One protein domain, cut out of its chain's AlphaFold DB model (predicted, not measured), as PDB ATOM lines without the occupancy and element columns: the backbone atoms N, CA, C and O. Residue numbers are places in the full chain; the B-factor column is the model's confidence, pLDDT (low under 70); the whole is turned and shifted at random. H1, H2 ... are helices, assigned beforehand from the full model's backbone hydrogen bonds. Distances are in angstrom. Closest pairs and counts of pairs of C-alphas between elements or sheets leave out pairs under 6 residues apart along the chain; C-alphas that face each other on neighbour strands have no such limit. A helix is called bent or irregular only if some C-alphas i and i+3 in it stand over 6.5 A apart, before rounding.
ATOM      1  N   PHE A 145     218.894 267.626 206.211       63.28
ATOM      2  CA  PHE A 145     218.946 269.080 206.368       63.28
ATOM      3  C   PHE A 145     217.676 269.667 207.005       63.28
ATOM      4  O   PHE A 145     217.748 270.526 207.885       63.28
ATOM      5  N   VAL A 146     216.503 269.170 206.609       69.25
ATOM      6  CA  VAL A 146     215.217 269.627 207.148       69.25
ATOM      7  C   VAL A 146     215.041 269.149 208.595       69.25
ATOM      8  O   VAL A 146     214.558 269.915 209.433       69.25
ATOM      9  N   VAL A 147     215.542 267.947 208.914       76.06
ATOM     10  CA  VAL A 147     215.571 267.397 210.282       76.06
ATOM     11  C   VAL A 147     216.375 268.288 211.222       76.06
ATOM     12  O   VAL A 147     215.900 268.600 212.310       76.06
ATOM     13  N   ILE A 148     217.549 268.773 210.810       85.19
ATOM     14  CA  ILE A 148     218.364 269.640 211.674       85.19
ATOM     15  C   ILE A 148     217.632 270.953 211.985       85.19
ATOM     16  O   ILE A 148     217.621 271.399 213.135       85.19
ATOM     17  N   TYR A 149     216.956 271.559 211.004       85.06
ATOM     18  CA  TYR A 149     216.127 272.741 211.257       85.06
ATOM     19  C   TYR A 149     214.906 272.445 212.126       85.06
ATOM     20  O   TYR A 149     214.511 273.299 212.925       85.06
ATOM     21  N   HIS A 150     214.297 271.270 211.962       83.94
ATOM     22  CA  HIS A 150     213.204 270.807 212.807       83.94
ATOM     23  C   HIS A 150     213.664 270.680 214.265       83.94
ATOM     24  O   HIS A 150     213.065 271.297 215.147       83.94
ATOM     25  N   ASP A 151     214.768 269.971 214.504       89.56
ATOM     26  CA  ASP A 151     215.384 269.785 215.818       89.56
ATOM     27  C   ASP A 151     215.776 271.118 216.452       89.56
ATOM     28  O   ASP A 151     215.458 271.369 217.615       89.56
ATOM     29  N   LEU A 152     216.403 272.008 215.681       93.38
ATOM     30  CA  LEU A 152     216.780 273.339 216.146       93.38
ATOM     31  C   LEU A 152     215.551 274.162 216.555       93.38
ATOM     32  O   LEU A 152     215.540 274.786 217.618       93.38
ATOM     33  N   ASN A 153     214.488 274.145 215.747       90.62
ATOM     34  CA  ASN A 153     213.245 274.846 216.068       90.62
ATOM     35  C   ASN A 153     212.550 274.261 217.299       90.62
ATOM     36  O   ASN A 153     212.044 275.022 218.126       90.62
ATOM     37  N   GLN A 154     212.524 272.932 217.431       90.31
ATOM     38  CA  GLN A 154     211.984 272.268 218.612       90.31
ATOM     39  C   GLN A 154     212.781 272.619 219.869       90.31
ATOM     40  O   GLN A 154     212.180 272.925 220.899       90.31
ATOM     41  N   ALA A 155     214.112 272.598 219.788       93.94
ATOM     42  CA  ALA A 155     214.988 272.950 220.896       93.94
ATOM     43  C   ALA A 155     214.774 274.412 221.315       93.94
ATOM     44  O   ALA A 155     214.559 274.687 222.494       93.94
ATOM     45  N   TYR A 156     214.698 275.338 220.352       92.19
ATOM     46  CA  TYR A 156     214.366 276.741 220.617       92.19
ATOM     47  C   TYR A 156     213.004 276.900 221.301       92.19
ATOM     48  O   TYR A 156     212.870 277.639 222.278       92.19
ATOM     49  N   PHE A 157     211.991 276.182 220.819       88.31
ATOM     50  CA  PHE A 157     210.649 276.224 221.387       88.31
ATOM     51  C   PHE A 157     210.603 275.702 222.832       88.31
ATOM     52  O   PHE A 157     209.971 276.321 223.690       88.31
ATOM     53  N   LYS A 158     211.320 274.606 223.112       90.00
ATOM     54  CA  LYS A 158     211.446 273.985 224.443       90.00
ATOM     55  C   LYS A 158     212.452 274.695 225.360       90.00
ATOM     56  O   LYS A 158     212.584 274.297 226.513       90.00
ATOM     57  N   ALA A 159     213.135 275.732 224.867       90.12
ATOM     58  CA  ALA A 159     214.252 276.392 225.544       90.12
ATOM     59  C   ALA A 159     215.383 275.420 225.954       90.12
ATOM     60  O   ALA A 159     216.004 275.579 227.003       90.12
ATOM     61  N   ASP A 160     215.647 274.413 225.119       94.38
ATOM     62  CA  ASP A 160     216.750 273.460 225.274       94.38
ATOM     63  C   ASP A 160     218.041 274.053 224.686       94.38
ATOM     64  O   ASP A 160     218.430 273.794 223.545       94.38
ATOM     65  N   TRP A 161     218.676 274.933 225.461       94.94
ATOM     66  CA  TRP A 161     219.867 275.671 225.030       94.94
ATOM     67  C   TRP A 161     221.087 274.768 224.816       94.94
ATOM     68  O   TRP A 161     221.914 275.066 223.953       94.94
ATOM     69  N   ASP A 162     221.181 273.650 225.541       96.94
ATOM     70  CA  ASP A 162     222.268 272.682 225.392       96.94
ATOM     71  C   ASP A 162     222.185 271.968 224.039       96.94
ATOM     72  O   ASP A 162     223.191 271.862 223.328       96.94
ATOM     73  N   LYS A 163     220.980 271.557 223.617       96.44
ATOM     74  CA  LYS A 163     220.774 270.987 222.279       96.44
ATOM     75  C   LYS A 163     221.088 271.998 221.177       96.44
ATOM     76  O   LYS A 163     221.746 271.633 220.204       96.44
ATOM     77  N   ILE A 164     220.678 273.262 221.325       97.25
ATOM     78  CA  ILE A 164     221.005 274.325 220.353       97.25
ATOM     79  C   ILE A 164     222.521 274.515 220.248       97.25
ATOM     80  O   ILE A 164     223.055 274.595 219.142       97.25
ATOM     81  N   LYS A 165     223.224 274.538 221.386       97.38
ATOM     82  CA  LYS A 165     224.686 274.633 221.424       97.38
ATOM     83  C   LYS A 165     225.344 273.451 220.719       97.38
ATOM     84  O   LYS A 165     226.248 273.662 219.922       97.38
ATOM     85  N   SER A 166     224.864 272.229 220.950       96.31
ATOM     86  CA  SER A 166     225.356 271.044 220.240       96.31
ATOM     87  C   SER A 166     225.178 271.161 218.723       96.31
ATOM     88  O   SER A 166     226.110 270.859 217.987       96.31
ATOM     89  N   ILE A 167     224.009 271.620 218.256       94.75
ATOM     90  CA  ILE A 167     223.734 271.808 216.821       94.75
ATOM     91  C   ILE A 167     224.667 272.870 216.223       94.75
ATOM     92  O   ILE A 167     225.197 272.676 215.132       94.75
ATOM     93  N   TYR A 168     224.894 273.980 216.930       96.31
ATOM     94  CA  TYR A 168     225.823 275.023 216.490       96.31
ATOM     95  C   TYR A 168     227.256 274.497 216.338       96.31
ATOM     96  O   TYR A 168     227.896 274.733 215.311       96.31
ATOM     97  N   GLU A 169     227.750 273.778 217.348       94.88
ATOM     98  CA  GLU A 169     229.109 273.232 217.366       94.88
ATOM     99  C   GLU A 169     229.349 272.224 216.238       94.88
ATOM    100  O   GLU A 169     230.437 272.200 215.674       94.88
ATOM    101  N   GLU A 170     228.339 271.438 215.869       91.69
ATOM    102  CA  GLU A 170     228.412 270.525 214.728       91.69
ATOM    103  C   GLU A 170     228.360 271.291 213.395       91.69
ATOM    104  O   GLU A 170     229.233 271.135 212.540       91.69
ATOM    105  N   ALA A 171     227.385 272.190 213.232       91.81
ATOM    106  CA  ALA A 171     227.137 272.881 211.969       91.81
ATOM    107  C   ALA A 171     228.263 273.845 211.559       91.81
ATOM    108  O   ALA A 171     228.546 273.984 210.369       91.81
ATOM    109  N   LYS A 172     228.941 274.500 212.513       91.75
ATOM    110  CA  LYS A 172     229.960 275.529 212.214       91.75
ATOM    111  C   LYS A 172     231.179 275.007 211.444       91.75
ATOM    112  O   LYS A 172     231.934 275.802 210.888       91.75
ATOM    113  N   HIS A 173     231.394 273.693 211.426       88.62
ATOM    114  CA  HIS A 173     232.527 273.063 210.747       88.62
ATOM    115  C   HIS A 173     232.242 272.686 209.288       88.62
ATOM    116  O   HIS A 173     233.161 272.282 208.576       88.62
ATOM    117  N   HIS A 174     231.003 272.853 208.821       84.56
ATOM    118  CA  HIS A 174     230.591 272.451 207.484       84.56
ATOM    119  C   HIS A 174     229.989 273.626 206.714       84.56
ATOM    120  O   HIS A 174     228.977 274.196 207.117       84.56
ATOM    121  N   LYS A 175     230.582 273.958 205.561       83.81
ATOM    122  CA  LYS A 175     230.133 275.082 204.723       83.81
ATOM    123  C   LYS A 175     228.663 274.948 204.305       83.81
ATOM    124  O   LYS A 175     227.928 275.927 204.356       83.81
ATOM    125  N   ASP A 176     228.222 273.734 203.991       81.62
ATOM    126  CA  ASP A 176     226.841 273.459 203.567       81.62
ATOM    127  C   ASP A 176     225.811 273.668 204.697       81.62
ATOM    128  O   ASP A 176     224.622 273.826 204.439       81.62
ATOM    129  N   TYR A 177     226.262 273.733 205.956       87.25
ATOM    130  CA  TYR A 177     225.424 273.951 207.140       87.25
ATOM    131  C   TYR A 177     225.595 275.350 207.742       87.25
ATOM    132  O   TYR A 177     225.137 275.613 208.855       87.25
ATOM    133  N   GLN A 178     226.210 276.282 207.015       91.44
ATOM    134  CA  GLN A 178     226.483 277.629 207.515       91.44
ATOM    135  C   GLN A 178     225.207 278.357 207.976       91.44
ATOM    136  O   GLN A 178     225.191 278.952 209.053       91.44
ATOM    137  N   MET A 179     224.100 278.245 207.232       93.06
ATOM    138  CA  MET A 179     222.822 278.853 207.627       93.06
ATOM    139  C   MET A 179     222.203 278.212 208.875       93.06
ATOM    140  O   MET A 179     221.542 278.901 209.659       93.06
ATOM    141  N   VAL A 180     222.439 276.920 209.112       93.94
ATOM    142  CA  VAL A 180     222.059 276.254 210.367       93.94
ATOM    143  C   VAL A 180     222.903 276.807 211.510       93.94
ATOM    144  O   VAL A 180     222.353 277.169 212.551       93.94
ATOM    145  N   ALA A 181     224.218 276.929 211.309       95.19
ATOM    146  CA  ALA A 181     225.130 277.470 212.308       95.19
ATOM    147  C   ALA A 181     224.736 278.901 212.706       95.19
ATOM    148  O   ALA A 181     224.614 279.188 213.894       95.19
ATOM    149  N   TYR A 182     224.440 279.779 211.742       96.75
ATOM    150  CA  TYR A 182     223.956 281.133 212.030       96.75
ATOM    151  C   TYR A 182     222.591 281.139 212.721       96.75
ATOM    152  O   TYR A 182     222.391 281.913 213.655       96.75
ATOM    153  N   SER A 183     221.676 280.244 212.341       96.31
ATOM    154  CA  SER A 183     220.376 280.116 213.014       96.31
ATOM    155  C   SER A 183     220.526 279.702 214.480       96.31
ATOM    156  O   SER A 183     219.886 280.277 215.362       96.31
ATOM    157  N   ALA A 184     221.393 278.726 214.757       96.94
ATOM    158  CA  ALA A 184     221.662 278.255 216.109       96.94
ATOM    159  C   ALA A 184     222.414 279.309 216.929       96.94
ATOM    160  O   ALA A 184     222.022 279.596 218.062       96.94
ATOM    161  N   LYS A 185     223.424 279.960 216.338       97.38
ATOM    162  CA  LYS A 185     224.159 281.056 216.971       97.38
ATOM    163  C   LYS A 185     223.227 282.199 217.349       97.38
ATOM    164  O   LYS A 185     223.217 282.577 218.510       97.38
ATOM    165  N   ALA A 186     222.374 282.659 216.429       96.69
ATOM    166  CA  ALA A 186     221.393 283.718 216.679       96.69
ATOM    167  C   ALA A 186     220.483 283.413 217.884       96.69
ATOM    168  O   ALA A 186     220.052 284.322 218.598       96.69
ATOM    169  N   CYS A 187     220.190 282.138 218.156       95.19
ATOM    170  CA  CYS A 187     219.426 281.742 219.339       95.19
ATOM    171  C   CYS A 187     220.204 281.938 220.649       95.19
ATOM    172  O   CYS A 187     219.583 282.300 221.648       95.19
ATOM    173  N   LEU A 188     221.520 281.717 220.632       95.62
ATOM    174  CA  LEU A 188     222.410 281.747 221.796       95.62
ATOM    175  C   LEU A 188     222.977 283.147 222.066       95.62
ATOM    176  O   LEU A 188     222.990 283.600 223.207       95.62
ATOM    177  N   GLU A 189     223.422 283.837 221.019       95.31
ATOM    178  CA  GLU A 189     224.091 285.132 221.092       95.31
ATOM    179  C   GLU A 189     223.864 285.971 219.819       95.31
ATOM    180  O   GLU A 189     223.435 285.448 218.787       95.31
ATOM    181  N   PRO A 190     224.106 287.294 219.862       95.69
ATOM    182  CA  PRO A 190     223.979 288.124 218.677       95.69
ATOM    183  C   PRO A 190     224.954 287.743 217.553       95.69
ATOM    184  O   PRO A 190     226.128 287.472 217.800       95.69
ATOM    185  N   LEU A 191     224.471 287.779 216.308       97.12
ATOM    186  CA  LEU A 191     225.326 287.706 215.124       97.12
ATOM    187  C   LEU A 191     226.160 288.988 214.978       97.12
ATOM    188  O   LEU A 191     225.686 290.074 215.318       97.12
ATOM    189  N   ASN A 192     227.383 288.862 214.462       96.81
ATOM    190  CA  ASN A 192     228.225 290.014 214.126       96.81
ATOM    191  C   ASN A 192     227.869 290.600 212.741       96.81
ATOM    192  O   ASN A 192     227.115 289.998 211.979       96.81
ATOM    193  N   GLU A 193     228.418 291.769 212.400       95.69
ATOM    194  CA  GLU A 193     228.103 292.481 211.145       95.69
ATOM    195  C   GLU A 193     228.395 291.660 209.880       95.69
ATOM    196  O   GLU A 193     227.615 291.681 208.925       95.69
ATOM    197  N   PHE A 194     229.490 290.896 209.879       96.31
ATOM    198  CA  PHE A 194     229.838 290.016 208.767       96.31
ATOM    199  C   PHE A 194     228.799 288.897 208.608       96.31
ATOM    200  O   PHE A 194     228.281 288.676 207.518       96.31
ATOM    201  N   GLU A 195     228.422 288.242 209.706       96.94
ATOM    202  CA  GLU A 195     227.408 287.181 209.713       96.94
ATOM    203  C   GLU A 195     226.026 287.705 209.298       96.94
ATOM    204  O   GLU A 195     225.322 287.048 208.535       96.94
ATOM    205  N   ILE A 196     225.646 288.905 209.748       96.81
ATOM    206  CA  ILE A 196     224.401 289.570 209.332       96.81
ATOM    207  C   ILE A 196     224.418 289.850 207.827       96.81
ATOM    208  O   ILE A 196     223.400 289.652 207.160       96.81
ATOM    209  N   THR A 197     225.559 290.281 207.284       96.06
ATOM    210  CA  THR A 197     225.721 290.543 205.847       96.06
ATOM    211  C   THR A 197     225.573 289.260 205.032       96.06
ATOM    212  O   THR A 197     224.826 289.246 204.053       96.06
ATOM    213  N   GLU A 198     226.210 288.168 205.459       95.75
ATOM    214  CA  GLU A 198     226.104 286.853 204.812       95.75
ATOM    215  C   GLU A 198     224.660 286.334 204.833       95.75
ATOM    216  O   GLU A 198     224.123 285.948 203.795       95.75
ATOM    217  N   VAL A 199     223.993 286.395 205.992       96.19
ATOM    218  CA  VAL A 199     222.584 285.993 206.133       96.19
ATOM    219  C   VAL A 199     221.670 286.835 205.243       96.19
ATOM    220  O   VAL A 199     220.778 286.301 204.587       96.19
ATOM    221  N   SER A 200     221.871 288.153 205.220       95.12
ATOM    222  CA  SER A 200     221.040 289.058 204.421       95.12
ATOM    223  C   SER A 200     221.240 288.801 202.928       95.12
ATOM    224  O   SER A 200     220.264 288.696 202.192       95.12
ATOM    225  N   THR A 201     222.492 288.630 202.494       94.94
ATOM    226  CA  THR A 201     222.840 288.286 201.108       94.94
ATOM    227  C   THR A 201     222.207 286.962 200.697       94.94
ATOM    228  O   THR A 201     221.626 286.879 199.619       94.94
ATOM    229  N   TYR A 202     222.258 285.956 201.574       94.62
ATOM    230  CA  TYR A 202     221.607 284.672 201.342       94.62
ATOM    231  C   TYR A 202     220.100 284.842 201.133       94.62
ATOM    232  O   TYR A 202     219.591 284.428 200.097       94.62
ATOM    233  N   PHE A 203     219.393 285.505 202.056       94.19
ATOM    234  CA  PHE A 203     217.941 285.677 201.943       94.19
ATOM    235  C   PHE A 203     217.517 286.523 200.739       94.19
ATOM    236  O   PHE A 203     216.498 286.219 200.128       94.19
ATOM    237  N   PHE A 204     218.279 287.557 200.370       92.50
ATOM    238  CA  PHE A 204     217.979 288.366 199.183       92.50
ATOM    239  C   PHE A 204     218.284 287.659 197.858       92.50
ATOM    240  O   PHE A 204     217.778 288.085 196.825       92.50
ATOM    241  N   GLY A 205     219.104 286.606 197.875       91.19
ATOM    242  CA  GLY A 205     219.389 285.784 196.701       91.19
ATOM    243  C   GLY A 205     218.361 284.681 196.436       91.19
ATOM    244  O   GLY A 205     218.518 283.952 195.460       91.19
ATOM    245  N   LEU A 206     217.348 284.518 197.295       89.31
ATOM    246  CA  LEU A 206     216.323 283.486 197.140       89.31
ATOM    247  C   LEU A 206     215.242 283.930 196.152       89.31
ATOM    248  O   LEU A 206     214.659 284.999 196.305       89.31
ATOM    249  N   GLU A 207     214.935 283.069 195.183       84.06
ATOM    250  CA  GLU A 207     213.760 283.222 194.313       84.06
ATOM    251  C   GLU A 207     212.538 282.521 194.925       84.06
ATOM    252  O   GLU A 207     211.466 283.115 195.050       84.06
ATOM    253  N   ASP A 208     212.729 281.282 195.390       82.50
ATOM    254  CA  ASP A 208     211.700 280.453 196.016       82.50
ATOM    255  C   ASP A 208     212.102 280.068 197.443       82.50
ATOM    256  O   ASP A 208     213.154 279.473 197.682       82.50
ATOM    257  N   TRP A 209     211.235 280.367 198.411       87.44
ATOM    258  CA  TRP A 209     211.471 280.030 199.814       87.44
ATOM    259  C   TRP A 209     210.942 278.634 200.138       87.44
ATOM    260  O   TRP A 209     209.757 278.342 199.947       87.44
ATOM    261  N   THR A 210     211.786 277.776 200.714       85.12
ATOM    262  CA  THR A 210     211.349 276.483 201.246       85.12
ATOM    263  C   THR A 210     211.063 276.565 202.749       85.12
ATOM    264  O   THR A 210     211.244 277.595 203.406       85.12
ATOM    265  N   SER A 211     210.600 275.454 203.335       85.06
ATOM    266  CA  SER A 211     210.381 275.388 204.783       85.06
ATOM    267  C   SER A 211     211.663 275.649 205.588       85.06
ATOM    268  O   SER A 211     211.575 276.149 206.709       85.06
ATOM    269  N   SER A 212     212.837 275.333 205.029       86.88
ATOM    270  CA  SER A 212     214.135 275.515 205.682       86.88
ATOM    271  C   SER A 212     214.472 276.994 205.845       86.88
ATOM    272  O   SER A 212     214.766 277.436 206.957       86.88
ATOM    273  N   GLU A 213     214.331 277.790 204.783       90.00
ATOM    274  CA  GLU A 213     214.641 279.222 204.816       90.00
ATOM    275  C   GLU A 213     213.652 279.985 205.703       90.00
ATOM    276  O   GLU A 213     214.063 280.833 206.496       90.00
ATOM    277  N   LEU A 214     212.362 279.622 205.676       91.00
ATOM    278  CA  LEU A 214     211.360 280.191 206.587       91.00
ATOM    279  C   LEU A 214     211.690 279.889 208.059       91.00
ATOM    280  O   LEU A 214     211.632 280.779 208.912       91.00
ATOM    281  N   LYS A 215     212.071 278.641 208.369       92.06
ATOM    282  CA  LYS A 215     212.511 278.222 209.713       92.06
ATOM    283  C   LYS A 215     213.763 278.989 210.155       92.06
ATOM    284  O   LYS A 215     213.814 279.420 211.306       92.06
ATOM    285  N   ALA A 216     214.741 279.173 209.269       93.94
ATOM    286  CA  ALA A 216     215.953 279.945 209.544       93.94
ATOM    287  C   ALA A 216     215.629 281.420 209.823       93.94
ATOM    288  O   ALA A 216     216.056 281.973 210.838       93.94
ATOM    289  N   PHE A 217     214.804 282.044 208.975       95.00
ATOM    290  CA  PHE A 217     214.403 283.441 209.128       95.00
ATOM    291  C   PHE A 217     213.722 283.703 210.474       95.00
ATOM    292  O   PHE A 217     214.077 284.663 211.151       95.00
ATOM    293  N   ILE A 218     212.807 282.830 210.913       94.62
ATOM    294  CA  ILE A 218     212.133 282.953 212.221       94.62
ATOM    295  C   ILE A 218     213.134 283.016 213.386       94.62
ATOM    296  O   ILE A 218     212.892 283.721 214.364       94.62
ATOM    297  N   LEU A 219     214.242 282.275 213.305       95.69
ATOM    298  CA  LEU A 219     215.253 282.230 214.365       95.69
ATOM    299  C   LEU A 219     216.215 283.423 214.304       95.69
ATOM    300  O   LEU A 219     216.642 283.917 215.350       95.69
ATOM    301  N   ILE A 220     216.536 283.900 213.097       96.31
ATOM    302  CA  ILE A 220     217.555 284.935 212.881       96.31
ATOM    303  C   ILE A 220     216.973 286.354 212.874       96.31
ATOM    304  O   ILE A 220     217.678 287.301 213.212       96.31
ATOM    305  N   CYS A 221     215.698 286.552 212.528       95.38
ATOM    306  CA  CYS A 221     215.167 287.883 212.211       95.38
ATOM    307  C   CYS A 221     215.334 288.923 213.333       95.38
ATOM    308  O   CYS A 221     215.490 290.103 213.035       95.38
ATOM    309  N   LYS A 222     215.409 288.519 214.612       94.62
ATOM    310  CA  LYS A 222     215.693 289.439 215.733       94.62
ATOM    311  C   LYS A 222     217.053 290.148 215.623       94.62
ATOM    312  O   LYS A 222     217.206 291.229 216.189       94.62
ATOM    313  N   ASN A 223     218.012 289.550 214.915       96.06
ATOM    314  CA  ASN A 223     219.364 290.063 214.693       96.06
ATOM    315  C   ASN A 223     219.471 290.995 213.484       96.06
ATOM    316  O   ASN A 223     220.474 291.684 213.351       96.06
ATOM    317  N   LEU A 224     218.467 291.011 212.605       96.31
ATOM    318  CA  LEU A 224     218.488 291.805 211.380       96.31
ATOM    319  C   LEU A 224     217.972 293.224 211.633       96.31
ATOM    320  O   LEU A 224     217.116 293.447 212.493       96.31
ATOM    321  N   GLU A 225     218.436 294.184 210.843       95.38
ATOM    322  CA  GLU A 225     217.920 295.554 210.867       95.38
ATOM    323  C   GLU A 225     216.455 295.622 210.416       95.38
ATOM    324  O   GLU A 225     215.962 294.768 209.676       95.38
ATOM    325  N   THR A 226     215.730 296.645 210.875       95.88
ATOM    326  CA  THR A 226     214.294 296.798 210.590       95.88
ATOM    327  C   THR A 226     214.003 296.866 209.090       95.88
ATOM    328  O   THR A 226     213.040 296.248 208.632       95.88
ATOM    329  N   ASP A 227     214.838 297.560 208.315       94.38
ATOM    330  CA  ASP A 227     214.664 297.668 206.863       94.38
ATOM    331  C   ASP A 227     214.912 296.337 206.149       94.38
ATOM    332  O   ASP A 227     214.123 295.946 205.285       94.38
ATOM    333  N   THR A 228     215.921 295.578 206.576       95.19
ATOM    334  CA  THR A 228     216.179 294.222 206.077       95.19
ATOM    335  C   THR A 228     214.991 293.301 206.342       95.19
ATOM    336  O   THR A 228     214.485 292.660 205.421       95.19
ATOM    337  N   ILE A 229     214.471 293.288 207.577       95.75
ATOM    338  CA  ILE A 229     213.272 292.513 207.936       95.75
ATOM    339  C   ILE A 229     212.092 292.906 207.045       95.75
ATOM    340  O   ILE A 229     211.378 292.036 206.550       95.75
ATOM    341  N   ARG A 230     211.886 294.212 206.834       93.06
ATOM    342  CA  ARG A 230     210.783 294.763 206.040       93.06
ATOM    343  C   ARG A 230     210.826 294.312 204.585       93.06
ATOM    344  O   ARG A 230     209.762 294.070 204.015       93.06
ATOM    345  N   LEU A 231     212.009 294.231 203.985       92.50
ATOM    346  CA  LEU A 231     212.175 293.751 202.616       92.50
ATOM    347  C   LEU A 231     211.917 292.243 202.533       92.50
ATOM    348  O   LEU A 231     211.070 291.824 201.748       92.50
ATOM    349  N   ILE A 232     212.551 291.460 203.409       92.56
ATOM    350  CA  ILE A 232     212.442 289.995 203.412       92.56
ATOM    351  C   ILE A 232     210.998 289.536 203.663       92.56
ATOM    352  O   ILE A 232     210.465 288.719 202.920       92.56
ATOM    353  N   ILE A 233     210.315 290.088 204.674       90.44
ATOM    354  CA  ILE A 233     208.942 289.664 204.988       90.44
ATOM    355  C   ILE A 233     207.953 290.011 203.871       90.44
ATOM    356  O   ILE A 233     206.988 289.284 203.644       90.44
ATOM    357  N   LYS A 234     208.171 291.122 203.156       86.19
ATOM    358  CA  LYS A 234     207.334 291.488 202.006       86.19
ATOM    359  C   LYS A 234     207.518 290.520 200.847       86.19
ATOM    360  O   LYS A 234     206.549 290.298 200.130       86.19
ATOM    361  N   ASP A 235     208.721 289.992 200.671       84.56
ATOM    362  CA  ASP A 235     209.056 289.075 199.591       84.56
ATOM    363  C   ASP A 235     208.278 287.757 199.723       84.56
ATOM    364  O   ASP A 235     207.365 287.485 198.937       84.56
ATOM    365  N   PHE A 236     208.495 287.006 200.809       78.69
ATOM    366  CA  PHE A 236     207.850 285.700 200.949       78.69
ATOM    367  C   PHE A 236     206.345 285.778 201.266       78.69
ATOM    368  O   PHE A 236     205.626 284.833 200.966       78.69
ATOM    369  N   ILE A 237     205.807 286.881 201.810       76.44
ATOM    370  CA  ILE A 237     204.342 287.024 201.977       76.44
ATOM    371  C   ILE A 237     203.635 287.272 200.631       76.44
ATOM    372  O   ILE A 237     202.471 286.900 200.472       76.44
ATOM    373  N   ARG A 238     204.305 287.893 199.646       71.25
ATOM    374  CA  ARG A 238     203.704 288.190 198.332       71.25
ATOM    375  C   ARG A 238     203.527 286.950 197.461       71.25
ATOM    376  O   ARG A 238     202.571 286.900 196.691       71.25
ATOM    377  N   ASN A 239     204.365 285.932 197.634       69.25
ATOM    378  CA  ASN A 239     204.298 284.680 196.875       69.25
ATOM    379  C   ASN A 239     203.230 283.707 197.407       69.25
ATOM    380  O   ASN A 239     203.455 282.506 197.512       69.25
ATOM    381  N   LYS A 240     202.032 284.220 197.719       62.59
ATOM    382  CA  LYS A 240     200.925 283.485 198.354       62.59
ATOM    383  C   LYS A 240     200.569 282.161 197.646       62.59
ATOM    384  O   LYS A 240     200.272 281.168 198.305       62.59
ATOM    385  N   ILE A 241     200.690 282.120 196.315       63.66
ATOM    386  CA  ILE A 241     200.395 280.940 195.481       63.66
ATOM    387  C   ILE A 241     201.272 279.731 195.847       63.66
ATOM    388  O   ILE A 241     200.795 278.599 195.784       63.66
ATOM    389  N   LEU A 242     202.521 279.947 196.276       61.31
ATOM    390  CA  LEU A 242     203.425 278.856 196.661       61.31
ATOM    391  C   LEU A 242     202.994 278.160 197.966       61.31
ATOM    392  O   LEU A 242     203.415 277.033 198.232       61.31
ATOM    393  N   TYR A 243     202.144 278.805 198.774       65.44
ATOM    394  CA  TYR A 243     201.893 278.406 200.163       65.44
ATOM    395  C   TYR A 243     200.432 278.065 200.475       65.44
ATOM    396  O   TYR A 243     200.187 277.342 201.441       65.44
ATOM    397  N   ASP A 244     199.481 278.518 199.649       60.00
ATOM    398  CA  ASP A 244     198.031 278.428 199.906       60.00
ATOM    399  C   ASP A 244     197.502 276.993 200.109       60.00
ATOM    400  O   ASP A 244     196.469 276.806 200.746       60.00
ATOM    401  N   TYR A 245     198.209 275.964 199.628       61.28
ATOM    402  CA  TYR A 245     197.754 274.566 199.713       61.28
ATOM    403  C   TYR A 245     198.627 273.664 200.598       61.28
ATOM    404  O   TYR A 245     198.356 272.469 200.720       61.28
ATOM    405  N   ARG A 246     199.674 274.204 201.240       70.88
ATOM    406  CA  ARG A 246     200.569 273.428 202.115       70.88
ATOM    407  C   ARG A 246     200.476 273.931 203.552       70.88
ATOM    408  O   ARG A 246     201.172 274.871 203.929       70.88
ATOM    409  N   ILE A 247     199.691 273.236 204.381       69.88
ATOM    410  CA  ILE A 247     199.460 273.559 205.807       69.88
ATOM    411  C   ILE A 247     200.775 273.831 206.565       69.88
ATOM    412  O   ILE A 247     200.855 274.749 207.381       69.88
ATOM    413  N   GLY A 248     201.840 273.074 206.270       75.75
ATOM    414  CA  GLY A 248     203.153 273.277 206.892       75.75
ATOM    415  C   GLY A 248     203.777 274.650 206.603       75.75
ATOM    416  O   GLY A 248     204.325 275.273 207.510       75.75
ATOM    417  N   TYR A 249     203.661 275.147 205.369       81.62
ATOM    418  CA  TYR A 249     204.178 276.463 204.977       81.62
ATOM    419  C   TYR A 249     203.327 277.588 205.547       81.62
ATOM    420  O   TYR A 249     203.859 278.552 206.093       81.62
ATOM    421  N   HIS A 250     202.009 277.420 205.492       82.75
ATOM    422  CA  HIS A 250     201.051 278.345 206.084       82.75
ATOM    423  C   HIS A 250     201.369 278.666 207.553       82.75
ATOM    424  O   HIS A 250     201.540 279.828 207.931       82.75
ATOM    425  N   ASN A 251     201.565 277.626 208.369       85.94
ATOM    426  CA  ASN A 251     201.907 277.784 209.783       85.94
ATOM    427  C   ASN A 251     203.243 278.512 209.997       85.94
ATOM    428  O   ASN A 251     203.377 279.306 210.935       85.94
ATOM    429  N   LEU A 252     204.236 278.269 209.135       89.12
ATOM    430  CA  LEU A 252     205.529 278.954 209.200       89.12
ATOM    431  C   LEU A 252     205.408 280.439 208.845       89.12
ATOM    432  O   LEU A 252     206.014 281.262 209.527       89.12
ATOM    433  N   ILE A 253     204.594 280.799 207.850       89.81
ATOM    434  CA  ILE A 253     204.391 282.197 207.445       89.81
ATOM    435  C   ILE A 253     203.701 282.990 208.550       89.81
ATOM    436  O   ILE A 253     204.174 284.070 208.909       89.81
ATOM    437  N   ILE A 254     202.634 282.447 209.148       90.75
ATOM    438  CA  ILE A 254     201.981 283.081 210.301       90.75
ATOM    439  C   ILE A 254     202.987 283.256 211.438       90.75
ATOM    440  O   ILE A 254     203.107 284.343 212.002       90.75
ATOM    441  N   ARG A 255     203.751 282.209 211.767       92.25
ATOM    442  CA  ARG A 255     204.755 282.277 212.834       92.25
ATOM    443  C   ARG A 255     205.828 283.329 212.541       92.25
ATOM    444  O   ARG A 255     206.214 284.052 213.461       92.25
ATOM    445  N   ALA A 256     206.283 283.451 211.296       94.19
ATOM    446  CA  ALA A 256     207.219 284.488 210.874       94.19
ATOM    447  C   ALA A 256     206.613 285.887 211.027       94.19
ATOM    448  O   ALA A 256     207.239 286.748 211.643       94.19
ATOM    449  N   ALA A 257     205.376 286.093 210.566       94.38
ATOM    450  CA  ALA A 257     204.665 287.359 210.705       94.38
ATOM    451  C   ALA A 257     204.505 287.769 212.175       94.38
ATOM    452  O   ALA A 257     204.860 288.886 212.539       94.38
ATOM    453  N   LEU A 258     204.067 286.852 213.041       95.81
ATOM    454  CA  LEU A 258     203.926 287.100 214.477       95.81
ATOM    455  C   LEU A 258     205.266 287.403 215.160       95.81
ATOM    456  O   LEU A 258     205.345 288.311 215.987       95.81
ATOM    457  N   THR A 259     206.325 286.669 214.800       95.75
ATOM    458  CA  THR A 259     207.678 286.888 215.340       95.75
ATOM    459  C   THR A 259     208.197 288.268 214.948       95.75
ATOM    460  O   THR A 259     208.673 289.017 215.802       95.75
ATOM    461  N   VAL A 260     208.048 288.640 213.675       97.06
ATOM    462  CA  VAL A 260     208.438 289.962 213.179       97.06
ATOM    463  C   VAL A 260     207.608 291.061 213.836       97.06
ATOM    464  O   VAL A 260     208.191 292.029 214.314       97.06
ATOM    465  N   SER A 261     206.286 290.911 213.946       97.38
ATOM    466  CA  SER A 261     205.440 291.875 214.661       97.38
ATOM    467  C   SER A 261     205.918 292.083 216.097       97.38
ATOM    468  O   SER A 261     206.066 293.225 216.523       97.38
ATOM    469  N   PHE A 262     206.240 291.011 216.824       96.69
ATOM    470  CA  PHE A 262     206.769 291.109 218.187       96.69
ATOM    471  C   PHE A 262     208.108 291.867 218.251       96.69
ATOM    472  O   PHE A 262     208.307 292.704 219.132       96.69
ATOM    473  N   ILE A 263     209.020 291.619 217.305       96.81
ATOM    474  CA  ILE A 263     210.296 292.347 217.194       96.81
ATOM    475  C   ILE A 263     210.054 293.832 216.914       96.81
ATOM    476  O   ILE A 263     210.635 294.677 217.588       96.81
ATOM    477  N   LEU A 264     209.189 294.154 215.954       97.44
ATOM    478  CA  LEU A 264     208.882 295.530 215.566       97.44
ATOM    479  C   LEU A 264     208.224 296.314 216.702       97.44
ATOM    480  O   LEU A 264     208.596 297.457 216.930       97.44
ATOM    481  N   ILE A 265     207.326 295.689 217.471       97.94
ATOM    482  CA  ILE A 265     206.734 296.301 218.670       97.94
ATOM    483  C   ILE A 265     207.823 296.673 219.683       97.94
ATOM    484  O   ILE A 265     207.805 297.772 220.226       97.94
ATOM    485  N   ASN A 266     208.805 295.794 219.911       95.81
ATOM    486  CA  ASN A 266     209.936 296.088 220.802       95.81
ATOM    487  C   ASN A 266     210.868 297.184 220.266       95.81
ATOM    488  O   ASN A 266     211.593 297.791 221.046       95.81
ATOM    489  N   ARG A 267     210.867 297.410 218.949       96.81
ATOM    490  CA  ARG A 267     211.611 298.484 218.277       96.81
ATOM    491  C   ARG A 267     210.780 299.757 218.088       96.81
ATOM    492  O   ARG A 267     211.242 300.664 217.414       96.81
ATOM    493  N   GLU A 268     209.570 299.809 218.648       97.38
ATOM    494  CA  GLU A 268     208.631 300.934 218.522       97.38
ATOM    495  C   GLU A 268     208.181 301.228 217.073       97.38
ATOM    496  O   GLU A 268     207.648 302.290 216.755       97.38
ATOM    497  N   GLU A 269     208.309 300.243 216.180       97.75
ATOM    498  CA  GLU A 269     207.907 300.297 214.768       97.75
ATOM    499  C   GLU A 269     206.411 299.952 214.609       97.75
ATOM    500  O   GLU A 269     206.023 299.020 213.891       97.75
ATOM    501  N   TYR A 270     205.554 300.676 215.333       97.50
ATOM    502  CA  TYR A 270     204.149 300.311 215.550       97.50
ATOM    503  C   TYR A 270     203.311 300.272 214.268       97.50
ATOM    504  O   TYR A 270     202.554 299.324 214.057       97.50
ATOM    505  N   GLU A 271     203.474 301.246 213.372       96.19
ATOM    506  CA  GLU A 271     202.718 301.290 212.113       96.19
ATOM    507  C   GLU A 271     203.004 300.071 211.233       96.19
ATOM    508  O   GLU A 271     202.094 299.455 210.666       96.19
ATOM    509  N   PHE A 272     204.272 299.659 211.167       95.38
ATOM    510  CA  PHE A 272     204.644 298.493 210.382       95.38
ATOM    511  C   PHE A 272     204.207 297.187 211.060       95.38
ATOM    512  O   PHE A 272     203.690 296.292 210.386       95.38
ATOM    513  N   ALA A 273     204.319 297.097 212.390       97.19
ATOM    514  CA  ALA A 273     203.802 295.963 213.151       97.19
ATOM    515  C   ALA A 273     202.286 295.777 212.955       97.19
ATOM    516  O   ALA A 273     201.838 294.655 212.705       97.19
ATOM    517  N   ARG A 274     201.508 296.872 212.996       96.69
ATOM    518  CA  ARG A 274     200.054 296.882 212.761       96.69
ATOM    519  C   ARG A 274     199.712 296.371 211.362       96.69
ATOM    520  O   ARG A 274     198.812 295.543 211.214       96.69
ATOM    521  N   LEU A 275     200.443 296.825 210.341       94.75
ATOM    522  CA  LEU A 275     200.254 296.366 208.963       94.75
ATOM    523  C   LEU A 275     200.476 294.852 208.833       94.75
ATOM    524  O   LEU A 275     199.666 294.166 208.211       94.75
ATOM    525  N   ILE A 276     201.545 294.323 209.435       94.06
ATOM    526  CA  ILE A 276     201.842 292.884 209.391       94.06
ATOM    527  C   ILE A 276     200.774 292.080 210.134       94.06
ATOM    528  O   ILE A 276     200.313 291.077 209.597       94.06
ATOM    529  N   LEU A 277     200.327 292.526 211.314       95.31
ATOM    530  CA  LEU A 277     199.257 291.850 212.058       95.31
ATOM    531  C   LEU A 277     197.954 291.807 211.250       95.31
ATOM    532  O   LEU A 277     197.350 290.744 211.112       95.31
ATOM    533  N   LYS A 278     197.563 292.926 210.630       93.50
ATOM    534  CA  LYS A 278     196.381 292.975 209.758       93.50
ATOM    535  C   LYS A 278     196.493 291.991 208.593       93.50
ATOM    536  O   LYS A 278     195.536 291.279 208.309       93.50
ATOM    537  N   ASN A 279     197.654 291.920 207.942       89.62
ATOM    538  CA  ASN A 279     197.872 290.978 206.843       89.62
ATOM    539  C   ASN A 279     197.849 289.523 207.338       89.62
ATOM    540  O   ASN A 279     197.191 288.685 206.729       89.62
ATOM    541  N   CYS A 280     198.500 289.243 208.470       90.12
ATOM    542  CA  CYS A 280     198.546 287.928 209.109       90.12
ATOM    543  C   CYS A 280     197.140 287.386 209.400       90.12
ATOM    544  O   CYS A 280     196.851 286.230 209.104       90.12
ATOM    545  N   GLN A 281     196.228 288.239 209.877       89.75
ATOM    546  CA  GLN A 281     194.843 287.850 210.150       89.75
ATOM    547  C   GLN A 281     194.099 287.333 208.908       89.75
ATOM    548  O   GLN A 281     193.230 286.472 209.030       89.75
ATOM    549  N   THR A 282     194.446 287.820 207.710       87.56
ATOM    550  CA  THR A 282     193.817 287.377 206.452       87.56
ATOM    551  C   THR A 282     194.320 286.019 205.962       87.56
ATOM    552  O   THR A 282     193.767 285.479 205.007       87.56
ATOM    553  N   LEU A 283     195.364 285.475 206.595       85.50
ATOM    554  CA  LEU A 283     195.915 284.171 206.245       85.50
ATOM    555  C   LEU A 283     195.147 283.028 206.916       85.50
ATOM    556  O   LEU A 283     195.124 281.940 206.361       85.50
ATOM    557  N   PHE A 284     194.518 283.242 208.079       87.62
ATOM    558  CA  PHE A 284     193.976 282.143 208.886       87.62
ATOM    559  C   PHE A 284     192.999 281.231 208.138       87.62
ATOM    560  O   PHE A 284     192.014 281.689 207.559       87.62
ATOM    561  N   MET A 285     193.227 279.929 208.275       85.06
ATOM    562  CA  MET A 285     192.365 278.860 207.795       85.06
ATOM    563  C   MET A 285     191.439 278.343 208.906       85.06
ATOM    564  O   MET A 285     191.486 278.776 210.072       85.06
ATOM    565  N   ASP A 286     190.549 277.426 208.534       80.12
ATOM    566  CA  ASP A 286     189.763 276.650 209.488       80.12
ATOM    567  C   ASP A 286     190.694 275.737 210.305       80.12
ATOM    568  O   ASP A 286     191.587 275.106 209.748       80.12
ATOM    569  N   ARG A 287     190.451 275.623 211.621       84.06
ATOM    570  CA  ARG A 287     191.262 274.826 212.577       84.06
ATOM    571  C   ARG A 287     192.703 275.321 212.801       84.06
ATOM    572  O   ARG A 287     193.631 274.543 212.995       84.06
ATOM    573  N   ASP A 288     192.872 276.642 212.794       88.44
ATOM    574  CA  ASP A 288     194.124 277.338 213.119       88.44
ATOM    575  C   ASP A 288     194.179 277.781 214.600       88.44
ATOM    576  O   ASP A 288     194.524 278.923 214.912       88.44
ATOM    577  N   GLU A 289     193.801 276.925 215.556       91.44
ATOM    578  CA  GLU A 289     193.675 277.333 216.966       91.44
ATOM    579  C   GLU A 289     195.000 277.862 217.535       91.44
ATOM    580  O   GLU A 289     195.030 278.941 218.126       91.44
ATOM    581  N   TYR A 290     196.111 277.154 217.304       91.38
ATOM    582  CA  TYR A 290     197.433 277.587 217.771       91.38
ATOM    583  C   TYR A 290     197.827 278.955 217.196       91.38
ATOM    584  O   TYR A 290     198.280 279.839 217.930       91.38
ATOM    585  N   ALA A 291     197.632 279.145 215.889       92.19
ATOM    586  CA  ALA A 291     197.952 280.384 215.190       92.19
ATOM    587  C   ALA A 291     197.103 281.558 215.698       92.19
ATOM    588  O   ALA A 291     197.645 282.624 215.990       92.19
ATOM    589  N   ARG A 292     195.794 281.350 215.879       94.81
ATOM    590  CA  ARG A 292     194.858 282.377 216.363       94.81
ATOM    591  C   ARG A 292     195.133 282.769 217.812       94.81
ATOM    592  O   ARG A 292     195.170 283.955 218.122       94.81
ATOM    593  N   ILE A 293     195.391 281.803 218.696       96.50
ATOM    594  CA  ILE A 293     195.738 282.100 220.095       96.50
ATOM    595  C   ILE A 293     197.087 282.835 220.166       96.50
ATOM    596  O   ILE A 293     197.212 283.825 220.888       96.50
ATOM    597  N   SER A 294     198.078 282.407 219.375       96.12
ATOM    598  CA  SER A 294     199.375 283.093 219.275       96.12
ATOM    599  C   SER A 294     199.223 284.526 218.758       96.12
ATOM    600  O   SER A 294     199.848 285.445 219.289       96.12
ATOM    601  N   PHE A 295     198.365 284.733 217.758       97.31
ATOM    602  CA  PHE A 295     198.036 286.054 217.233       97.31
ATOM    603  C   PHE A 295     197.390 286.943 218.292       97.31
ATOM    604  O   PHE A 295     197.825 288.079 218.456       97.31
ATOM    605  N   ASN A 296     196.418 286.431 219.051       97.38
ATOM    606  CA  ASN A 296     195.775 287.196 220.122       97.38
ATOM    607  C   ASN A 296     196.789 287.639 221.178       97.38
ATOM    608  O   ASN A 296     196.749 288.778 221.629       97.38
ATOM    609  N   PHE A 297     197.758 286.786 221.522       98.12
ATOM    610  CA  PHE A 297     198.826 287.179 222.436       98.12
ATOM    611  C   PHE A 297     199.695 288.317 221.881       98.12
ATOM    612  O   PHE A 297     199.964 289.279 222.597       98.12
ATOM    613  N   VAL A 298     200.147 288.229 220.624       98.06
ATOM    614  CA  VAL A 298     201.007 289.266 220.018       98.06
ATOM    615  C   VAL A 298     200.235 290.571 219.803       98.06
ATOM    616  O   VAL A 298     200.772 291.647 220.048       98.06
ATOM    617  N   THR A 299     198.966 290.489 219.412       98.06
ATOM    618  CA  THR A 299     198.072 291.647 219.307       98.06
ATOM    619  C   THR A 299     197.816 292.268 220.683       98.06
ATOM    620  O   THR A 299     197.942 293.478 220.835       98.06
ATOM    621  N   GLY A 300     197.578 291.463 221.723       98.12
ATOM    622  CA  GLY A 300     197.513 291.946 223.106       98.12
ATOM    623  C   GLY A 300     198.808 292.639 223.545       98.12
ATOM    624  O   GLY A 300     198.765 293.687 224.186       98.12
ATOM    625  N   TYR A 301     199.970 292.127 223.124       98.38
ATOM    626  CA  TYR A 301     201.260 292.779 223.369       98.38
ATOM    627  C   TYR A 301     201.398 294.127 222.647       98.38
ATOM    628  O   TYR A 301     201.938 295.073 223.222       98.38
ATOM    629  N   PHE A 302     200.874 294.242 221.423       98.38
ATOM    630  CA  PHE A 302     200.785 295.513 220.700       98.38
ATOM    631  C   PHE A 302     199.944 296.532 221.480       98.38
ATOM    632  O   PHE A 302     200.430 297.627 221.766       98.38
ATOM    633  N   TYR A 303     198.728 296.152 221.891       98.19
ATOM    634  CA  TYR A 303     197.851 297.002 222.704       98.19
ATOM    635  C   TYR A 303     198.542 297.443 223.996       98.19
ATOM    636  O   TYR A 303     198.567 298.634 224.302       98.19
ATOM    637  N   PHE A 304     199.195 296.506 224.689       97.88
ATOM    638  CA  PHE A 304     199.931 296.776 225.921       97.88
ATOM    639  C   PHE A 304     201.027 297.841 225.756       97.88
ATOM    640  O   PHE A 304     201.219 298.660 226.657       97.88
ATOM    641  N   LYS A 305     201.765 297.816 224.638       97.62
ATOM    642  CA  LYS A 305     202.892 298.730 224.393       97.62
ATOM    643  C   LYS A 305     202.491 300.072 223.782       97.62
ATOM    644  O   LYS A 305     203.213 301.037 224.009       97.62
ATOM    645  N   HIS A 306     201.395 300.142 223.025       96.69
ATOM    646  CA  HIS A 306     201.114 301.304 222.174       96.69
ATOM    647  C   HIS A 306     199.742 301.960 222.368       96.69
ATOM    648  O   HIS A 306     199.630 303.165 222.157       96.69
ATOM    649  N   GLU A 307     198.701 301.213 222.750       94.19
ATOM    650  CA  GLU A 307     197.318 301.711 222.698       94.19
ATOM    651  C   GLU A 307     196.612 301.638 224.056       94.19
ATOM    652  O   GLU A 307     196.540 302.636 224.770       94.19
ATOM    653  N   ASP A 308     196.099 300.463 224.420       96.12
ATOM    654  CA  ASP A 308     195.358 300.229 225.657       96.12
ATOM    655  C   ASP A 308     196.078 299.177 226.500       96.12
ATOM    656  O   ASP A 308     196.066 297.973 226.216       96.12
ATOM    657  N   LYS A 309     196.716 299.668 227.566       96.00
ATOM    658  CA  LYS A 309     197.525 298.853 228.462       96.00
ATOM    659  C   LYS A 309     196.710 297.756 229.139       96.00
ATOM    660  O   LYS A 309     197.144 296.609 229.145       96.00
ATOM    661  N   GLU A 310     195.574 298.096 229.740       96.69
ATOM    662  CA  GLU A 310     194.788 297.138 230.527       96.69
ATOM    663  C   GLU A 310     194.155 296.087 229.613       96.69
ATOM    664  O   GLU A 310     194.281 294.890 229.886       96.69
ATOM    665  N   HIS A 311     193.588 296.517 228.479       97.12
ATOM    666  CA  HIS A 311     193.044 295.605 227.475       97.12
ATOM    667  C   HIS A 311     194.116 294.647 226.933       97.12
ATOM    668  O   HIS A 311     193.918 293.432 226.912       97.12
ATOM    669  N   GLY A 312     195.295 295.167 226.574       97.69
ATOM    670  CA  GLY A 312     196.397 294.343 226.079       97.69
ATOM    671  C   GLY A 312     196.855 293.283 227.085       97.69
ATOM    672  O   GLY A 312     197.080 292.125 226.724       97.69
ATOM    673  N   LEU A 313     196.933 293.642 228.371       97.62
ATOM    674  CA  LEU A 313     197.267 292.699 229.442       97.62
ATOM    675  C   LEU A 313     196.215 291.600 229.613       97.62
ATOM    676  O   LEU A 313     196.579 290.456 229.910       97.62
ATOM    677  N   GLU A 314     194.933 291.933 229.480       97.75
ATOM    678  CA  GLU A 314     193.838 290.967 229.546       97.75
ATOM    679  C   GLU A 314     193.906 289.966 228.386       97.75
ATOM    680  O   GLU A 314     193.935 288.757 228.633       97.75
ATOM    681  N   GLU A 315     194.062 290.451 227.151       97.38
ATOM    682  CA  GLU A 315     194.199 289.621 225.946       97.38
ATOM    683  C   GLU A 315     195.383 288.647 226.049       97.38
ATOM    684  O   GLU A 315     195.242 287.438 225.830       97.38
ATOM    685  N   MET A 316     196.552 289.134 226.482       98.19
ATOM    686  CA  MET A 316     197.731 288.282 226.671       98.19
ATOM    687  C   MET A 316     197.490 287.182 227.719       98.19
ATOM    688  O   MET A 316     197.873 286.025 227.512       98.19
ATOM    689  N   LYS A 317     196.847 287.509 228.850       97.69
ATOM    690  CA  LYS A 317     196.513 286.525 229.898       97.69
ATOM    691  C   LYS A 317     195.490 285.506 229.403       97.69
ATOM    692  O   LYS A 317     195.616 284.322 229.728       97.69
ATOM    693  N   GLN A 318     194.502 285.944 228.627       97.88
ATOM    694  CA  GLN A 318     193.476 285.075 228.068       97.88
ATOM    695  C   GLN A 318     194.079 284.090 227.059       97.88
ATOM    696  O   GLN A 318     193.800 282.893 227.148       97.88
ATOM    697  N   ALA A 319     194.986 284.537 226.187       97.69
ATOM    698  CA  ALA A 319     195.712 283.652 225.276       97.69
ATOM    699  C   ALA A 319     196.530 282.579 226.027       97.69
ATOM    700  O   ALA A 319     196.421 281.387 225.734       97.69
ATOM    701  N   ILE A 320     197.273 282.969 227.073       97.69
ATOM    702  CA  ILE A 320     198.004 282.020 227.937       97.69
ATOM    703  C   ILE A 320     197.048 281.010 228.590       97.69
ATOM    704  O   ILE A 320     197.349 279.816 228.678       97.69
ATOM    705  N   LYS A 321     195.892 281.476 229.077       97.44
ATOM    706  CA  LYS A 321     194.882 280.624 229.713       97.44
ATOM    707  C   LYS A 321     194.319 279.590 228.737       97.44
ATOM    708  O   LYS A 321     194.138 278.446 229.151       97.44
ATOM    709  N   LEU A 322     194.092 279.954 227.475       97.69
ATOM    710  CA  LEU A 322     193.612 279.023 226.449       97.69
ATOM    711  C   LEU A 322     194.606 277.880 226.215       97.69
ATOM    712  O   LEU A 322     194.202 276.722 226.272       97.69
ATOM    713  N   PHE A 323     195.908 278.163 226.081       96.31
ATOM    714  CA  PHE A 323     196.917 277.097 225.967       96.31
ATOM    715  C   PHE A 323     196.926 276.164 227.184       96.31
ATOM    716  O   PHE A 323     197.002 274.946 227.034       96.31
ATOM    717  N   LYS A 324     196.761 276.716 228.394       96.44
ATOM    718  CA  LYS A 324     196.624 275.905 229.612       96.44
ATOM    719  C   LYS A 324     195.389 274.998 229.569       96.44
ATOM    720  O   LYS A 324     195.470 273.851 229.993       96.44
ATOM    721  N   GLN A 325     194.252 275.511 229.098       96.75
ATOM    722  CA  GLN A 325     192.994 274.761 229.013       96.75
ATOM    723  C   GLN A 325     193.032 273.660 227.949       96.75
ATOM    724  O   GLN A 325     192.451 272.603 228.166       96.75
ATOM    725  N   LEU A 326     193.758 273.879 226.850       95.44
ATOM    726  CA  LEU A 326     194.015 272.864 225.824       95.44
ATOM    727  C   LEU A 326     194.968 271.751 226.298       95.44
ATOM    728  O   LEU A 326     195.141 270.759 225.598       95.44
ATOM    729  N   GLY A 327     195.594 271.900 227.472       93.56
ATOM    730  CA  GLY A 327     196.591 270.952 227.974       93.56
ATOM    731  C   GLY A 327     197.956 271.072 227.290       93.56
ATOM    732  O   GLY A 327     198.826 270.233 227.523       93.56
ATOM    733  N   ASP A 328     198.184 272.118 226.491       91.81
ATOM    734  CA  ASP A 328     199.469 272.378 225.843       91.81
ATOM    735  C   ASP A 328     200.440 273.043 226.829       91.81
ATOM    736  O   ASP A 328     200.628 274.264 226.867       91.81
ATOM    737  N   VAL A 329     201.042 272.210 227.682       91.25
ATOM    738  CA  VAL A 329     201.942 272.639 228.761       91.25
ATOM    739  C   VAL A 329     203.167 273.379 228.220       91.25
ATOM    740  O   VAL A 329     203.620 274.344 228.838       91.25
ATOM    741  N   GLN A 330     203.699 272.951 227.073       89.69
ATOM    742  CA  GLN A 330     204.907 273.540 226.494       89.69
ATOM    743  C   GLN A 330     204.625 274.948 225.966       89.69
ATOM    744  O   GLN A 330     205.304 275.897 226.369       89.69
ATOM    745  N   THR A 331     203.573 275.118 225.156       91.75
ATOM    746  CA  THR A 331     203.180 276.445 224.662       91.75
ATOM    747  C   THR A 331     202.773 277.362 225.814       91.75
ATOM    748  O   THR A 331     203.210 278.513 225.872       91.75
ATOM    749  N   TYR A 332     202.014 276.849 226.788       94.62
ATOM    750  CA  TYR A 332     201.656 277.594 227.995       94.62
ATOM    751  C   TYR A 332     202.890 278.161 228.709       94.62
ATOM    752  O   TYR A 332     202.942 279.360 228.996       94.62
ATOM    753  N   ASN A 333     203.895 277.320 228.974       93.00
ATOM    754  CA  ASN A 333     205.119 277.745 229.651       93.00
ATOM    755  C   ASN A 333     205.885 278.777 228.819       93.00
ATOM    756  O   ASN A 333     206.317 279.791 229.365       93.00
ATOM    757  N   ARG A 334     205.995 278.572 227.501       91.44
ATOM    758  CA  ARG A 334     206.678 279.505 226.596       91.44
ATOM    759  C   ARG A 334     206.052 280.899 226.627       91.44
ATOM    760  O   ARG A 334     206.758 281.882 226.853       91.44
ATOM    761  N   PHE A 335     204.739 280.992 226.434       93.69
ATOM    762  CA  PHE A 335     204.027 282.272 226.416       93.69
ATOM    763  C   PHE A 335     203.984 282.930 227.799       93.69
ATOM    764  O   PHE A 335     204.099 284.151 227.911       93.69
ATOM    765  N   ARG A 336     203.906 282.134 228.873       94.94
ATOM    766  CA  ARG A 336     204.039 282.635 230.245       94.94
ATOM    767  C   ARG A 336     205.414 283.257 230.494       94.94
ATOM    768  O   ARG A 336     205.468 284.333 231.087       94.94
ATOM    769  N   SER A 337     206.494 282.618 230.047       92.75
ATOM    770  CA  SER A 337     207.853 283.159 230.175       92.75
ATOM    771  C   SER A 337     208.014 284.463 229.393       92.75
ATOM    772  O   SER A 337     208.541 285.427 229.937       92.75
ATOM    773  N   LEU A 338     207.484 284.540 228.165       92.88
ATOM    774  CA  LEU A 338     207.464 285.789 227.390       92.88
ATOM    775  C   LEU A 338     206.696 286.896 228.123       92.88
ATOM    776  O   LEU A 338     207.197 288.005 228.271       92.88
ATOM    777  N   TYR A 339     205.508 286.598 228.652       95.38
ATOM    778  CA  TYR A 339     204.753 287.565 229.448       95.38
ATOM    779  C   TYR A 339     205.565 288.055 230.656       95.38
ATOM    780  O   TYR A 339     205.635 289.249 230.916       95.38
ATOM    781  N   GLN A 340     206.212 287.148 231.390       94.12
ATOM    782  CA  GLN A 340     207.041 287.512 232.541       94.12
ATOM    783  C   GLN A 340     208.258 288.357 232.162       94.12
ATOM    784  O   GLN A 340     208.642 289.200 232.954       94.12
ATOM    785  N   GLN A 341     208.845 288.134 230.987       92.06
ATOM    786  CA  GLN A 341     210.032 288.850 230.528       92.06
ATOM    787  C   GLN A 341     209.731 290.278 230.046       92.06
ATOM    788  O   GLN A 341     210.574 291.155 230.198       92.06
ATOM    789  N   TYR A 342     208.577 290.504 229.407       91.06
ATOM    790  CA  TYR A 342     208.308 291.750 228.671       91.06
ATOM    791  C   TYR A 342     207.246 292.662 229.302       91.06
ATOM    792  O   TYR A 342     207.095 293.815 228.877       91.06
ATOM    793  N   VAL A 343     206.486 292.151 230.276       88.81
ATOM    794  CA  VAL A 343     205.380 292.869 230.929       88.81
ATOM    795  C   VAL A 343     205.654 293.168 232.401       88.81
ATOM    796  O   VAL A 343     205.295 294.247 232.872       88.81
ATOM    797  N   LYS A 344     206.197 292.189 233.130       66.25
ATOM    798  CA  LYS A 344     206.601 292.347 234.530       66.25
ATOM    799  C   LYS A 344     208.029 292.853 234.594       66.25
ATOM    800  O   LYS A 344     208.306 293.576 235.573       66.25
TER     801      LYS A 344
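Overview. This is residues 145 to 344 of the 344 residues of the protein "Helix-turn-helix domain-containing protein" of Lactococcus sp. dk310 (UniProt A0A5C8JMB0). The helices follow one another in a thick C: H5, H7 and H9 stand side by side along its inner side, with H4, H6 and H8 outside them. The three-helix bundle of H1, H2 and H3 makes one end of the C, and H10 and H11 turn back at the other. The printed part has 200 residues with eleven named helices, H1 to H11 in order, and no named strand; its class is all helix. It is compact, with a radius of gyration of the C-alphas of 16.6 A and spans of 48 by 35 by 33 A.

Arrangement. Start at H1, residues 145 to 158, which forms a helical hairpin with H2, residues 161 to 171; their closest C-alphas, Leu 152 and Ile 164, are 6.0 A apart. H2 forms another with H3, residues 175 to 188, closest at the C-alphas of Tyr 168 and Ala 181, 4.9 A. These three are an up-and-down bundle, each helix running against the one before. Residues 195 to 199 of H4, residues 193 to 204, only just touch residues 179 to 182 of H3, with 3 pairs of C-alphas within 8 A; the closest, Met 179 and Val 199, are 7.3 A apart. H5, residues 211 to 223, touches H3 at a steep tilt of 46 degrees, closest at C-alphas 186 and 220, 5.5 A. H6, residues 226 to 238, only just touches H4 with its residues 228 to 232, in 3 such pairs, closest at C-alphas 203 and 232, 7.1 A. H7, residues 247 to 266, touches H5 at a shallow tilt of 6 degrees, the same way; C-alphas 218 and 256, the closest, are 5.3 A apart. H8, residues 270 to 281, forms a hairpin with H7, closest at C-alphas 261 and 273, 4.7 A. H9, residues 289 to 306, touches H7, closest at C-alphas 262 and 298, 6.3 A. H4 to H9 are a second up-and-down bundle. H10, residues 309 to 325, forms a hairpin with H9, closest at the C-alphas of Gly 300 and Gly 312, 4.0 A. H11, residues 329 to 342, touches H10, closest at C-alphas 323 and 332, 5.2 A, and only just touches H1, with 3 pairs within 8 A, closest at C-alphas 158 and 330, 6.9 A. Each O i to N i+4 pair is within hydrogen-bond range in the helices other than H3, 8 of 10, and H5, 6 of 9.

Along the chain. Find C-alpha 145 at (218.946, 269.080, 206.368), where H1 begins. H7, the longest helix, runs 29.0 A from C-alpha 247 at (199.460, 273.559, 205.807); H9 spans 25.6 A and H10 24.5 A. H11 ends at C-alpha 342, (208.308, 291.750, 228.671). H3 and H5 are irregular: C-alphas 176 and 179 are 7.9 A apart, and 219 and 222 are 7.4 A apart.

Size, cuts and confidence. The C-alphas of His 174 and Glu 310, the two farthest apart, are 49.2 A from each other. The printed part has no cut and no long link. Mean pLDDT of the printed part is 91.3; look for values under 70 at residues 145 to 146, 239 to 245, 247 and 344, the chain's last.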